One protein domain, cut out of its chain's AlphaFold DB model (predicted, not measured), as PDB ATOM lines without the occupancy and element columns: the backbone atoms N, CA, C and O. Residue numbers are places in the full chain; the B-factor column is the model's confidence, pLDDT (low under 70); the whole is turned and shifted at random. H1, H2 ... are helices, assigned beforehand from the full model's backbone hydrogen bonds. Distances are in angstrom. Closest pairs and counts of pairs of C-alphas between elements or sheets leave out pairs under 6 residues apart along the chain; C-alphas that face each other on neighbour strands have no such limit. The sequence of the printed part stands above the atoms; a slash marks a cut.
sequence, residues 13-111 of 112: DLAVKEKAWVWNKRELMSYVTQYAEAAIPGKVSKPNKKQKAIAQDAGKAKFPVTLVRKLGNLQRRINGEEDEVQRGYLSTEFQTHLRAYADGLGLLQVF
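What this domain is: This is residues 13 to 111 of the 112 residues of an uncharacterized protein of Roseobacter sp. SK209-2-6 (UniProt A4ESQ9). Two helical hairpins pack on each other at a steep angle: the long helix H1 with the shorter H2 beside it, and H3 with H4 beside it. H3 is in the middle, crossing the later part of H1 and touching the other three helices, while H1 and the loop after it make the longest axis. The printed part has 99 residues with four named helices, in the order H1, H2, H3, H4, and no named strand; the class is all helix. The helix packing is part aligned, within the hairpins, and part crossed, between them. The whole is compact, with a radius of gyration of the C-alphas of 14.2 A, and flat in outline, spanning 46 by 34 by 16 A.

Where its parts are: H1, the longest helix, holds residues 13 to 37 and measures 36.0 A from its first C-alpha at (158.179, 153.813, 175.266) to its last at (141.031, 122.244, 177.945). H2 holds residues 49 to 60 and is 16.8 A long. H3, residues 65 to 80, measures 22.7 A. H4, residues 84 to 104, measures 30.1 A and ends with C-alpha 104 at (159.318, 138.761, 166.774).

How they stand to each other: H1 touches H3, the hub, with residues 28 to 37 alone, at a steep tilt of 64 degrees, the same way. Their closest C-alphas, those of Val 32 and Gly 72, are 4.4 A apart. H1 and H2 form a helical hairpin at a shallow tilt of 16 degrees, opposite ways. They touch through residues 28 to 36 of H1 alone, and the closest C-alphas, those of Tyr 35 and Gln 51, are 5.2 A apart. Residues 55 to 59 of H2 touch residues 65 to 69 of H3, at a steep tilt of 49 degrees, opposite ways; the closest C-alphas are those of Ala 55 and Val 65, 5.1 A apart. H3 and H4 form the second helical hairpin, at a shallow tilt of 19 degrees, opposite ways, with the C-alphas of Ile 78 and Arg 87 closest at 5.4 A. H4 is close to H1 but not clearly touching, the closest C-alphas, those of Trp 21 and Ala 102, being 8.0 A apart. H2 and H4 are apart. In H1, H2, H3 and H4 every backbone O i to N i+4 pair is within hydrogen-bond range.

The domain as a whole: The two C-alphas farthest apart, those of Asp 13 and Gly 42, are 46.5 A from each other. The printed part has no cut. The link from H1 to H2, 11 residues, is long; those from H2 to H3 and from H3 to H4 are tight. The mean pLDDT of the printed part is 88.9, and residues 41 to 45 and 108 to 111 are under 70.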
ATOM      1  N   ASP A  13     158.484 154.698 176.400       78.12
ATOM      2  CA  ASP A  13     158.179 153.813 175.266       78.12
ATOM      3  C   ASP A  13     158.208 152.337 175.689       78.12
ATOM      4  O   ASP A  13     157.312 151.556 175.347       78.12
ATOM      5  N   LEU A  14     159.208 151.961 176.493       78.38
ATOM      6  CA  LEU A  14     159.334 150.614 177.048       78.38
ATOM      7  C   LEU A  14     158.172 150.272 177.987       78.38
ATOM      8  O   LEU A  14     157.594 149.191 177.875       78.38
ATOM      9  N   ALA A  15     157.758 151.203 178.852       79.81
ATOM     10  CA  ALA A  15     156.637 150.996 179.768       79.81
ATOM     11  C   ALA A  15     155.290 150.833 179.036       79.81
ATOM     12  O   ALA A  15     154.435 150.043 179.449       79.81
ATOM     13  N   VAL A  16     155.076 151.560 177.932       82.38
ATOM     14  CA  VAL A  16     153.879 151.395 177.090       82.38
ATOM     15  C   VAL A  16     153.882 150.024 176.415       82.38
ATOM     16  O   VAL A  16     152.863 149.326 176.428       82.38
ATOM     17  N   LYS A  17     155.031 149.602 175.879       81.19
ATOM     18  CA  LYS A  17     155.208 148.273 175.278       81.19
ATOM     19  C   LYS A  17     155.007 147.145 176.276       81.19
ATOM     20  O   LYS A  17     154.369 146.152 175.937       81.19
ATOM     21  N   GLU A  18     155.492 147.302 177.502       82.50
ATOM     22  CA  GLU A  18     155.280 146.334 178.571       82.50
ATOM     23  C   GLU A  18     153.796 146.182 178.894       82.50
ATOM     24  O   GLU A  18     153.270 145.068 178.886       82.50
ATOM     25  N   LYS A  19     153.076 147.293 179.089       83.62
ATOM     26  CA  LYS A  19     151.626 147.250 179.328       83.62
ATOM     27  C   LYS A  19     150.886 146.580 178.172       83.62
ATOM     28  O   LYS A  19     150.046 145.712 178.410       83.62
ATOM     29  N   ALA A  20     151.214 146.938 176.930       83.62
ATOM     30  CA  ALA A  20     150.629 146.312 175.746       83.62
ATOM     31  C   ALA A  20     150.938 144.807 175.685       83.62
ATOM     32  O   ALA A  20     150.055 144.000 175.387       83.62
ATOM     33  N   TRP A  21     152.166 144.410 176.025       86.69
ATOM     34  CA  TRP A  21     152.564 143.011 176.097       86.69
ATOM     35  C   TRP A  21     151.794 142.244 177.169       86.69
ATOM     36  O   TRP A  21     151.320 141.149 176.892       86.69
ATOM     37  N   VAL A  22     151.621 142.800 178.369       87.31
ATOM     38  CA  VAL A  22     150.875 142.150 179.458       87.31
ATOM     39  C   VAL A  22     149.443 141.833 179.023       87.31
ATOM     40  O   VAL A  22     148.976 140.707 179.222       87.31
ATOM     41  N   TRP A  23     148.764 142.784 178.375       85.31
ATOM     42  CA  TRP A  23     147.420 142.569 177.836       85.31
ATOM     43  C   TRP A  23     147.406 141.521 176.718       85.31
ATOM     44  O   TRP A  23     146.647 140.553 176.805       85.31
ATOM     45  N   ASN A  24     148.297 141.646 175.731       88.12
ATOM     46  CA  ASN A  24     148.398 140.694 174.621       88.12
ATOM     47  C   ASN A  24     148.737 139.276 175.095       88.12
ATOM     48  O   ASN A  24     148.152 138.301 174.624       88.12
ATOM     49  N   LYS A  25     149.655 139.143 176.056       91.50
ATOM     50  CA  LYS A  25     150.021 137.871 176.679       91.50
ATOM     51  C   LYS A  25     148.817 137.270 177.388       91.50
ATOM     52  O   LYS A  25     148.560 136.084 177.216       91.50
ATOM     53  N   ARG A  26     148.067 138.056 178.165       93.38
ATOM     54  CA  ARG A  26     146.870 137.572 178.869       93.38
ATOM     55  C   ARG A  26     145.826 137.030 177.895       93.38
ATOM     56  O   ARG A  26     145.282 135.953 178.133       93.38
ATOM     57  N   GLU A  27     145.565 137.748 176.809       94.44
ATOM     58  CA  GLU A  27     144.602 137.314 175.797       94.44
ATOM     59  C   GLU A  27     145.083 136.058 175.054       94.44
ATOM     60  O   GLU A  27     144.348 135.072 174.974       94.44
ATOM     61  N   LEU A  28     146.349 136.027 174.615       95.50
ATOM     62  CA  LEU A  28     146.968 134.838 174.021       95.50
ATOM     63  C   LEU A  28     146.848 133.621 174.948       95.50
ATOM     64  O   LEU A  28     146.446 132.542 174.510       95.50
ATOM     65  N   MET A  29     147.169 133.796 176.233       96.50
ATOM     66  CA  MET A  29     147.087 132.729 177.227       96.50
ATOM     67  C   MET A  29     145.653 132.228 177.420       96.50
ATOM     68  O   MET A  29     145.467 131.031 177.622       96.50
ATOM     69  N   SER A  30     144.638 133.087 177.282       97.44
ATOM     70  CA  SER A  30     143.237 132.650 177.306       97.44
ATOM     71  C   SER A  30     142.936 131.658 176.179       97.44
ATOM     72  O   SER A  30     142.406 130.578 176.442       97.44
ATOM     73  N   TYR A  31     143.341 131.959 174.940       97.56
ATOM     74  CA  TYR A  31     143.163 131.032 173.816       97.56
ATOM     75  C   TYR A  31     143.961 129.737 173.996       97.56
ATOM     76  O   TYR A  31     143.472 128.659 173.664       97.56
ATOM     77  N   VAL A  32     145.180 129.827 174.535       96.94
ATOM     78  CA  VAL A  32     146.040 128.667 174.825       96.94
ATOM     79  C   VAL A  32     145.396 127.734 175.851       96.94
ATOM     80  O   VAL A  32     145.336 126.526 175.611       96.94
ATOM     81  N   THR A  33     144.871 128.279 176.950       96.38
ATOM     82  CA  THR A  33     144.186 127.508 177.995       96.38
ATOM     83  C   THR A  33     142.915 126.864 177.454       96.38
ATOM     84  O   THR A  33     142.769 125.646 177.544       96.38
ATOM     85  N   GLN A  34     142.058 127.635 176.777       96.19
ATOM     86  CA  GLN A  34     140.844 127.101 176.150       96.19
ATOM     87  C   GLN A  34     141.173 125.978 175.155       96.19
ATOM     88  O   GLN A  34     140.486 124.958 175.097       96.19
ATOM     89  N   TYR A  35     142.243 126.135 174.367       95.38
ATOM     90  CA  TYR A  35     142.688 125.114 173.420       95.38
ATOM     91  C   TYR A  35     143.144 123.827 174.127       95.38
ATOM     92  O   TYR A  35     142.859 122.724 173.641       95.38
ATOM     93  N   ALA A  36     143.867 123.960 175.242       93.19
ATOM     94  CA  ALA A  36     144.343 122.837 176.043       93.19
ATOM     95  C   ALA A  36     143.176 122.075 176.689       93.19
ATOM     96  O   ALA A  36     143.112 120.851 176.576       93.19
ATOM     97  N   GLU A  37     142.224 122.794 177.283       92.50
ATOM     98  CA  GLU A  37     141.031 122.244 177.945       92.50
ATOM     99  C   GLU A  37     140.041 121.614 176.962       92.50
ATOM    100  O   GLU A  37     139.389 120.619 177.267       92.50
ATOM    101  N   ALA A  38     139.949 122.148 175.742       91.62
ATOM    102  CA  ALA A  38     139.106 121.577 174.700       91.62
ATOM    103  C   ALA A  38     139.614 120.220 174.183       91.62
ATOM    104  O   ALA A  38     138.919 119.583 173.386       91.62
ATOM    105  N   ALA A  39     140.819 119.783 174.565       85.19
ATOM    106  CA  ALA A  39     141.352 118.487 174.175       85.19
ATOM    107  C   ALA A  39     140.562 117.341 174.822       85.19
ATOM    108  O   ALA A  39     140.178 117.398 175.983       85.19
ATOM    109  N   ILE A  40     140.351 116.263 174.067       76.62
ATOM    110  CA  ILE A  40     139.686 115.067 174.594       76.62
ATOM    111  C   ILE A  40     140.758 114.184 175.256       76.62
ATOM    112  O   ILE A  40     141.720 113.821 174.564       76.62
ATOM    113  N   PRO A  41     140.616 113.821 176.545       69.94
ATOM    114  CA  PRO A  41     141.527 112.899 177.220       69.94
ATOM    115  C   PRO A  41     141.690 111.586 176.439       69.94
ATOM    116  O   PRO A  41     140.741 111.088 175.835       69.94
ATOM    117  N   GLY A  42     142.909 111.045 176.387       64.88
ATOM    118  CA  GLY A  42     143.207 109.783 175.690       64.88
ATOM    119  C   GLY A  42     143.249 109.850 174.155       64.88
ATOM    120  O   GLY A  42     143.676 108.890 173.519       64.88
ATOM    121  N   LYS A  43     142.879 110.977 173.522       61.16
ATOM    122  CA  LYS A  43     143.081 111.187 172.076       61.16
ATOM    123  C   LYS A  43     144.321 112.046 171.836       61.16
ATOM    124  O   LYS A  43     144.337 113.260 172.046       61.16
ATOM    125  N   VAL A  44     145.391 111.388 171.392       54.97
ATOM    126  CA  VAL A  44     146.682 112.031 171.093       54.97
ATOM    127  C   VAL A  44     146.683 112.685 169.701       54.97
ATOM    128  O   VAL A  44     147.508 113.551 169.425       54.97
ATOM    129  N   SER A  45     145.739 112.331 168.825       68.06
ATOM    130  CA  SER A  45     145.764 112.741 167.419       68.06
ATOM    131  C   SER A  45     144.805 113.885 167.084       68.06
ATOM    132  O   SER A  45     143.720 113.977 167.648       68.06
ATOM    133  N   LYS A  46     145.263 114.709 166.123       75.50
ATOM    134  CA  LYS A  46     144.604 115.789 165.355       75.50
ATOM    135  C   LYS A  46     143.669 116.731 166.149       75.50
ATOM    136  O   LYS A  46     142.705 116.278 166.752       75.50
ATOM    137  N   PRO A  47     143.840 118.066 166.038       82.00
ATOM    138  CA  PRO A  47     142.955 119.023 166.703       82.00
ATOM    139  C   PRO A  47     141.479 118.740 166.406       82.00
ATOM    140  O   PRO A  47     141.090 118.607 165.237       82.00
ATOM    141  N   ASN A  48     140.657 118.655 167.450       88.50
ATOM    142  CA  ASN A  48     139.219 118.445 167.291       88.50
ATOM    143  C   ASN A  48     138.514 119.724 166.784       88.50
ATOM    144  O   ASN A  48     139.134 120.777 166.624       88.50
ATOM    145  N   LYS A  49     137.205 119.645 166.506       91.69
ATOM    146  CA  LYS A  49     136.434 120.793 165.989       91.69
ATOM    147  C   LYS A  49     136.510 122.022 166.911       91.69
ATOM    148  O   LYS A  49     136.692 123.122 166.400       91.69
ATOM    149  N   LYS A  50     136.442 121.840 168.238       92.62
ATOM    150  CA  LYS A  50     136.533 122.941 169.216       92.62
ATOM    151  C   LYS A  50     137.922 123.580 169.211       92.62
ATOM    152  O   LYS A  50     138.038 124.789 169.076       92.62
ATOM    153  N   GLN A  51     138.976 122.768 169.245       93.81
ATOM    154  CA  GLN A  51     140.362 123.240 169.162       93.81
ATOM    155  C   GLN A  51     140.644 124.008 167.863       93.81
ATOM    156  O   GLN A  51     141.345 125.018 167.872       93.81
ATOM    157  N   LYS A  52     140.083 123.556 166.733       93.88
ATOM    158  CA  LYS A  52     140.190 124.275 165.455       93.88
ATOM    159  C   LYS A  52     139.503 125.638 165.506       93.88
ATOM    160  O   LYS A  52     140.109 126.594 165.035       93.88
ATOM    161  N   ALA A  53     138.300 125.715 166.077       95.94
ATOM    162  CA  ALA A  53     137.560 126.967 166.225       95.94
ATOM    163  C   ALA A  53     138.314 127.966 167.116       95.94
ATOM    164  O   ALA A  53     138.591 129.070 166.670       95.94
ATOM    165  N   ILE A  54     138.784 127.535 168.293       96.56
ATOM    166  CA  ILE A  54     139.565 128.378 169.220       96.56
ATOM    167  C   ILE A  54     140.811 128.945 168.531       96.56
ATOM    168  O   ILE A  54     141.097 130.136 168.615       96.56
ATOM    169  N   ALA A  55     141.546 128.105 167.797       94.88
ATOM    170  CA  ALA A  55     142.733 128.560 167.081       94.88
ATOM    171  C   ALA A  55     142.393 129.526 165.927       94.88
ATOM    172  O   ALA A  55     143.190 130.408 165.625       94.88
ATOM    173  N   GLN A  56     141.234 129.375 165.275       96.06
ATOM    174  CA  GLN A  56     140.755 130.315 164.254       96.06
ATOM    175  C   GLN A  56     140.314 131.649 164.863       96.06
ATOM    176  O   GLN A  56     140.620 132.692 164.290       96.06
ATOM    177  N   ASP A  57     139.644 131.628 166.015       96.88
ATOM    178  CA  ASP A  57     139.221 132.836 166.726       96.88
ATOM    179  C   ASP A  57     140.426 133.640 167.219       96.88
ATOM    180  O   ASP A  57     140.488 134.847 166.993       96.88
ATOM    181  N   ALA A  58     141.463 132.966 167.721       95.81
ATOM    182  CA  ALA A  58     142.738 133.613 168.022       95.81
ATOM    183  C   ALA A  58     143.370 134.274 166.779       95.81
ATOM    184  O   ALA A  58     143.916 135.372 166.863       95.81
ATOM    185  N   GLY A  59     143.230 133.649 165.603       95.19
ATOM    186  CA  GLY A  59     143.637 134.231 164.321       95.19
ATOM    187  C   GLY A  59     142.892 135.523 163.971       95.19
ATOM    188  O   GLY A  59     143.496 136.461 163.447       95.19
ATOM    189  N   LYS A  60     141.596 135.616 164.299       96.06
ATOM    190  CA  LYS A  60     140.813 136.857 164.142       96.06
ATOM    191  C   LYS A  60     141.323 137.955 165.081       96.06
ATOM    192  O   LYS A  60     141.430 139.101 164.652       96.06
ATOM    193  N   ALA A  61     141.734 137.579 166.293       92.25
ATOM    194  CA  ALA A  61     142.416 138.436 167.267       92.25
ATOM    195  C   ALA A  61     143.908 138.690 166.942       92.25
ATOM    196  O   ALA A  61     144.650 139.195 167.775       92.25
ATOM    197  N   LYS A  62     144.359 138.368 165.718       93.31
ATOM    198  CA  LYS A  62     145.729 138.587 165.212       93.31
ATOM    199  C   LYS A  62     146.824 137.749 165.878       93.31
ATOM    200  O   LYS A  62     147.997 137.947 165.574       93.31
ATOM    201  N   PHE A  63     146.474 136.747 166.683       94.06
ATOM    202  CA  PHE A  63     147.444 135.774 167.176       94.06
ATOM    203  C   PHE A  63     147.714 134.680 166.132       94.06
ATOM    204  O   PHE A  63     146.779 134.165 165.510       94.06
ATOM    205  N   PRO A  64     148.973 134.243 165.944       95.38
ATOM    206  CA  PRO A  64     149.269 133.152 165.024       95.38
ATOM    207  C   PRO A  64     148.584 131.844 165.448       95.38
ATOM    208  O   PRO A  64     148.839 131.295 166.519       95.38
ATOM    209  N   VAL A  65     147.765 131.286 164.554       95.38
ATOM    210  CA  VAL A  65     147.052 130.008 164.756       95.38
ATOM    211  C   VAL A  65     148.017 128.878 165.143       95.38
ATOM    212  O   VAL A  65     147.707 128.023 165.973       95.38
ATOM    213  N   THR A  66     149.204 128.856 164.530       94.56
ATOM    214  CA  THR A  66     150.256 127.864 164.793       94.56
ATOM    215  C   THR A  66     150.830 127.991 166.201       94.56
ATOM    216  O   THR A  66     151.054 126.968 166.848       94.56
ATOM    217  N   LEU A  67     151.005 129.219 166.699       95.62
ATOM    218  CA  LEU A  67     151.487 129.493 168.050       95.62
ATOM    219  C   LEU A  67     150.490 128.993 169.096       95.62
ATOM    220  O   LEU A  67     150.875 128.246 169.990       95.62
ATOM    221  N   VAL A  68     149.205 129.318 168.935       96.38
ATOM    222  CA  VAL A  68     148.136 128.885 169.856       96.38
ATOM    223  C   VAL A  68     148.052 127.363 169.925       96.38
ATOM    224  O   VAL A  68     147.990 126.794 171.010       96.38
ATOM    225  N   ARG A  69     148.123 126.680 168.775       94.81
ATOM    226  CA  ARG A  69     148.151 125.210 168.731       94.81
ATOM    227  C   ARG A  69     149.365 124.641 169.458       94.81
ATOM    228  O   ARG A  69     149.230 123.658 170.182       94.81
ATOM    229  N   LYS A  70     150.548 125.226 169.245       95.06
ATOM    230  CA  LYS A  70     151.794 124.743 169.846       95.06
ATOM    231  C   LYS A  70     151.784 124.931 171.361       95.06
ATOM    232  O   LYS A  70     151.948 123.953 172.085       95.06
ATOM    233  N   LEU A  71     151.512 126.150 171.820       96.50
ATOM    234  CA  LEU A  71     151.424 126.480 173.241       96.50
ATOM    235  C   LEU A  71     150.290 125.713 173.928       96.50
ATOM    236  O   LEU A  71     150.507 125.151 174.991       96.50
ATOM    237  N   GLY A  72     149.113 125.592 173.306       95.25
ATOM    238  CA  GLY A  72     147.995 124.825 173.865       95.25
ATOM    239  C   GLY A  72     148.304 123.331 174.006       95.25
ATOM    240  O   GLY A  72     147.950 122.710 175.007       95.25
ATOM    241  N   ASN A  73     149.027 122.741 173.048       92.50
ATOM    242  CA  ASN A  73     149.498 121.359 173.165       92.50
ATOM    243  C   ASN A  73     150.538 121.188 174.282       92.50
ATOM    244  O   ASN A  73     150.483 120.189 174.997       92.50
ATOM    245  N   LEU A  74     151.472 122.135 174.423       94.88
ATOM    246  CA  LEU A  74     152.459 122.132 175.505       94.88
ATOM    247  C   LEU A  74     151.779 122.285 176.866       94.88
ATOM    248  O   LEU A  74     152.013 121.457 177.737       94.88
ATOM    249  N   GLN A  75     150.858 123.240 177.016       94.94
ATOM    250  CA  GLN A  75     150.082 123.440 178.241       94.94
ATOM    251  C   GLN A  75     149.319 122.175 178.640       94.94
ATOM    252  O   GLN A  75     149.346 121.772 179.797       94.94
ATOM    253  N   ARG A  76     148.684 121.496 177.677       91.69
ATOM    254  CA  ARG A  76     148.006 120.221 177.937       91.69
ATOM    255  C   ARG A  76     148.966 119.157 178.470       91.69
ATOM    256  O   ARG A  76     148.599 118.427 179.381       91.69
ATOM    257  N   ARG A  77     150.163 119.043 177.882       91.44
ATOM    258  CA  ARG A  77     151.184 118.084 178.332       91.44
ATOM    259  C   ARG A  77     151.663 118.434 179.736       91.44
ATOM    260  O   ARG A  77     151.676 117.553 180.570       91.44
ATOM    261  N   ILE A  78     151.952 119.709 180.006       93.38
ATOM    262  CA  ILE A  78     152.340 120.205 181.336       93.38
ATOM    263  C   ILE A  78     151.283 119.836 182.387       93.38
ATOM    264  O   ILE A  78     151.633 119.320 183.440       93.38
ATOM    265  N   ASN A  79     149.999 120.060 182.089       90.44
ATOM    266  CA  ASN A  79     148.904 119.789 183.025       90.44
ATOM    267  C   ASN A  79     148.700 118.295 183.322       90.44
ATOM    268  O   ASN A  79     148.134 117.963 184.357       90.44
ATOM    269  N   GLY A  80     149.088 117.413 182.397       89.44
ATOM    270  CA  GLY A  80     148.953 115.962 182.541       89.44
ATOM    271  C   GLY A  80     150.261 115.239 182.858       89.44
ATOM    272  O   GLY A  80     150.264 114.015 182.859       89.44
ATOM    273  N   GLU A  81     151.362 115.969 183.053       93.38
ATOM    274  CA  GLU A  81     152.679 115.399 183.335       93.38
ATOM    275  C   GLU A  81     152.878 115.287 184.843       93.38
ATOM    276  O   GLU A  81     152.812 116.293 185.551       93.38
ATOM    277  N   GLU A  82     153.147 114.083 185.336       92.69
ATOM    278  CA  GLU A  82     153.346 113.815 186.763       92.69
ATOM    279  C   GLU A  82     154.819 113.960 187.165       92.69
ATOM    280  O   GLU A  82     155.096 114.382 188.287       92.69
ATOM    281  N   ASP A  83     155.750 113.708 186.240       96.19
ATOM    282  CA  ASP A  83     157.187 113.845 186.478       96.19
ATOM    283  C   ASP A  83     157.611 115.326 186.488       96.19
ATOM    284  O   ASP A  83     157.449 116.057 185.507       96.19
ATOM    285  N   GLU A  84     158.162 115.795 187.611       94.00
ATOM    286  CA  GLU A  84     158.540 117.202 187.789       94.00
ATOM    287  C   GLU A  84     159.661 117.652 186.846       94.00
ATOM    288  O   GLU A  84     159.646 118.793 186.372       94.00
ATOM    289  N   VAL A  85     160.611 116.767 186.537       95.25
ATOM    290  CA  VAL A  85     161.737 117.072 185.648       95.25
ATOM    291  C   VAL A  85     161.217 117.264 184.226       95.25
ATOM    292  O   VAL A  85     161.499 118.275 183.576       95.25
ATOM    293  N   GLN A  86     160.376 116.341 183.766       93.56
ATOM    294  CA  GLN A  86     159.740 116.407 182.460       93.56
ATOM    295  C   GLN A  86     158.783 117.597 182.350       93.56
ATOM    296  O   GLN A  86     158.788 118.308 181.340       93.56
ATOM    297  N   ARG A  87     158.015 117.889 183.405       94.69
ATOM    298  CA  ARG A  87     157.175 119.092 183.482       94.69
ATOM    299  C   ARG A  87     158.019 120.363 183.385       94.69
ATOM    300  O   ARG A  87     157.610 121.313 182.709       94.69
ATOM    301  N   GLY A  88     159.200 120.366 184.004       94.50
ATOM    302  CA  GLY A  88     160.204 121.421 183.893       94.50
ATOM    303  C   GLY A  88     160.626 121.658 182.444       94.50
ATOM    304  O   GLY A  88     160.474 122.773 181.944       94.50
ATOM    305  N   TYR A  89     161.043 120.609 181.729       96.12
ATOM    306  CA  TYR A  89     161.424 120.709 180.314       96.12
ATOM    307  C   TYR A  89     160.296 121.247 179.428       96.12
ATOM    308  O   TYR A  89     160.522 122.139 178.606       96.12
ATOM    309  N   LEU A  90     159.068 120.756 179.616       95.25
ATOM    310  CA  LEU A  90     157.902 121.227 178.864       95.25
ATOM    311  C   LEU A  90     157.591 122.701 179.146       95.25
ATOM    312  O   LEU A  90     157.242 123.450 178.232       95.25
ATOM    313  N   SER A  91     157.735 123.124 180.404       95.19
ATOM    314  CA  SER A  91     157.540 124.515 180.815       95.19
ATOM    315  C   SER A  91     158.614 125.425 180.224       95.19
ATOM    316  O   SER A  91     158.293 126.513 179.746       95.19
ATOM    317  N   THR A  92     159.871 124.979 180.175       96.44
ATOM    318  CA  THR A  92     160.947 125.699 179.483       96.44
ATOM    319  C   THR A  92     160.639 125.839 177.995       96.44
ATOM    320  O   THR A  92     160.678 126.954 177.483       96.44
ATOM    321  N   GLU A  93     160.246 124.759 177.308       96.88
ATOM    322  CA  GLU A  93     159.869 124.807 175.885       96.88
ATOM    323  C   GLU A  93     158.699 125.778 175.641       96.88
ATOM    324  O   GLU A  93     158.720 126.577 174.698       96.88
ATOM    325  N   PHE A  94     157.695 125.763 176.525       96.31
ATOM    326  CA  PHE A  94     156.577 126.704 176.491       96.31
ATOM    327  C   PHE A  94     157.065 128.157 176.563       96.31
ATOM    328  O   PHE A  94     156.703 128.977 175.711       96.31
ATOM    329  N   GLN A  95     157.910 128.478 177.549       94.38
ATOM    330  CA  GLN A  95     158.445 129.831 177.724       94.38
ATOM    331  C   GLN A  95     159.343 130.248 176.559       94.38
ATOM    332  O   GLN A  95     159.263 131.392 176.119       94.38
ATOM    333  N   THR A  96     160.143 129.336 175.998       95.19
ATOM    334  CA  THR A  96     160.970 129.609 174.816       95.19
ATOM    335  C   THR A  96     160.115 130.031 173.624       95.19
ATOM    336  O   THR A  96     160.435 131.019 172.964       95.19
ATOM    337  N   HIS A  97     158.997 129.347 173.359       94.50
ATOM    338  CA  HIS A  97     158.101 129.735 172.266       94.50
ATOM    339  C   HIS A  97     157.378 131.051 172.512       94.50
ATOM    340  O   HIS A  97     157.242 131.849 171.583       94.50
ATOM    341  N   LEU A  98     156.946 131.299 173.747       92.44
ATOM    342  CA  LEU A  98     156.331 132.570 174.104       92.44
ATOM    343  C   LEU A  98     157.326 133.734 173.969       92.44
ATOM    344  O   LEU A  98     156.974 134.781 173.426       92.44
ATOM    345  N   ARG A  99     158.575 133.536 174.408       90.44
ATOM    346  CA  ARG A  99     159.653 134.526 174.296       90.44
ATOM    347  C   ARG A  99     160.017 134.801 172.842       90.44
ATOM    348  O   ARG A  99     160.110 135.960 172.468       90.44
ATOM    349  N   ALA A 100     160.159 133.763 172.016       91.06
ATOM    350  CA  ALA A 100     160.434 133.921 170.587       91.06
ATOM    351  C   ALA A 100     159.313 134.686 169.860       91.06
ATOM    352  O   ALA A 100     159.581 135.478 168.961       91.06
ATOM    353  N   TYR A 101     158.054 134.487 170.263       91.06
ATOM    354  CA  TYR A 101     156.942 135.276 169.735       91.06
ATOM    355  C   TYR A 101     157.037 136.751 170.141       91.06
ATOM    356  O   TYR A 101     156.897 137.623 169.289       91.06
ATOM    357  N   ALA A 102     157.308 137.034 171.418       87.31
ATOM    358  CA  ALA A 102     157.495 138.404 171.883       87.31
ATOM    359  C   ALA A 102     158.697 139.096 171.216       87.31
ATOM    360  O   ALA A 102     158.612 140.274 170.874       87.31
ATOM    361  N   ASP A 103     159.788 138.367 170.977       86.31
ATOM    362  CA  ASP A 103     160.956 138.860 170.243       86.31
ATOM    363  C   ASP A 103     160.601 139.276 168.814       86.31
ATOM    364  O   ASP A 103     160.922 140.380 168.384       86.31
ATOM    365  N   GLY A 104     159.823 138.445 168.112       85.38
ATOM    366  CA  GLY A 104     159.318 138.761 166.774       85.38
ATOM    367  C   GLY A 104     158.425 140.008 166.714       85.38
ATOM    368  O   GLY A 104     158.237 140.566 165.636       85.38
ATOM    369  N   LEU A 105     157.896 140.464 167.855       83.31
ATOM    370  CA  LEU A 105     157.143 141.715 167.990       83.31
ATOM    371  C   LEU A 105     158.011 142.899 168.458       83.31
ATOM    372  O   LEU A 105     157.485 143.990 168.666       83.31
ATOM    373  N   GLY A 106     159.318 142.703 168.657       81.00
ATOM    374  CA  GLY A 106     160.221 143.721 169.198       81.00
ATOM    375  C   GLY A 106     160.008 143.998 170.689       81.00
ATOM    376  O   GLY A 106     160.266 145.110 171.150       81.00
ATOM    377  N   LEU A 107     159.507 143.011 171.443       79.25
ATOM    378  CA  LEU A 107     159.165 143.124 172.868       79.25
ATOM    379  C   LEU A 107     160.135 142.358 173.780       79.25
ATOM    380  O   LEU A 107     159.868 142.213 174.970       79.25
ATOM    381  N   LEU A 108     161.270 141.865 173.267       69.38
ATOM    382  CA  LEU A 108     162.239 141.109 174.075       69.38
ATOM    383  C   LEU A 108     162.795 141.929 175.254       69.38
ATOM    384  O   LEU A 108     163.096 141.367 176.302       69.38
ATOM    385  N   GLN A 109     162.877 143.252 175.091       65.69
ATOM    386  CA  GLN A 109     163.334 144.203 176.113       65.69
ATOM    387  C   GLN A 109     162.369 144.317 177.309       65.69
ATOM    388  O   GLN A 109     162.728 144.864 178.338       65.69
ATOM    389  N   VAL A 110     161.151 143.774 177.194       60.62
ATOM    390  CA  VAL A 110     160.189 143.649 178.306       60.62
ATOM    391  C   VAL A 110     160.490 142.414 179.176       60.62
ATOM    392  O   VAL A 110     159.966 142.267 180.272       60.62
ATOM    393  N   PHE A 111     161.322 141.488 178.689       56.31
ATOM    394  CA  PHE A 111     161.702 140.258 179.395       56.31
ATOM    395  C   PHE A 111     163.101 140.320 180.030       56.31
ATOM    396  O   PHE A 111     163.570 139.287 180.517       56.31
TER     397      PHE A 111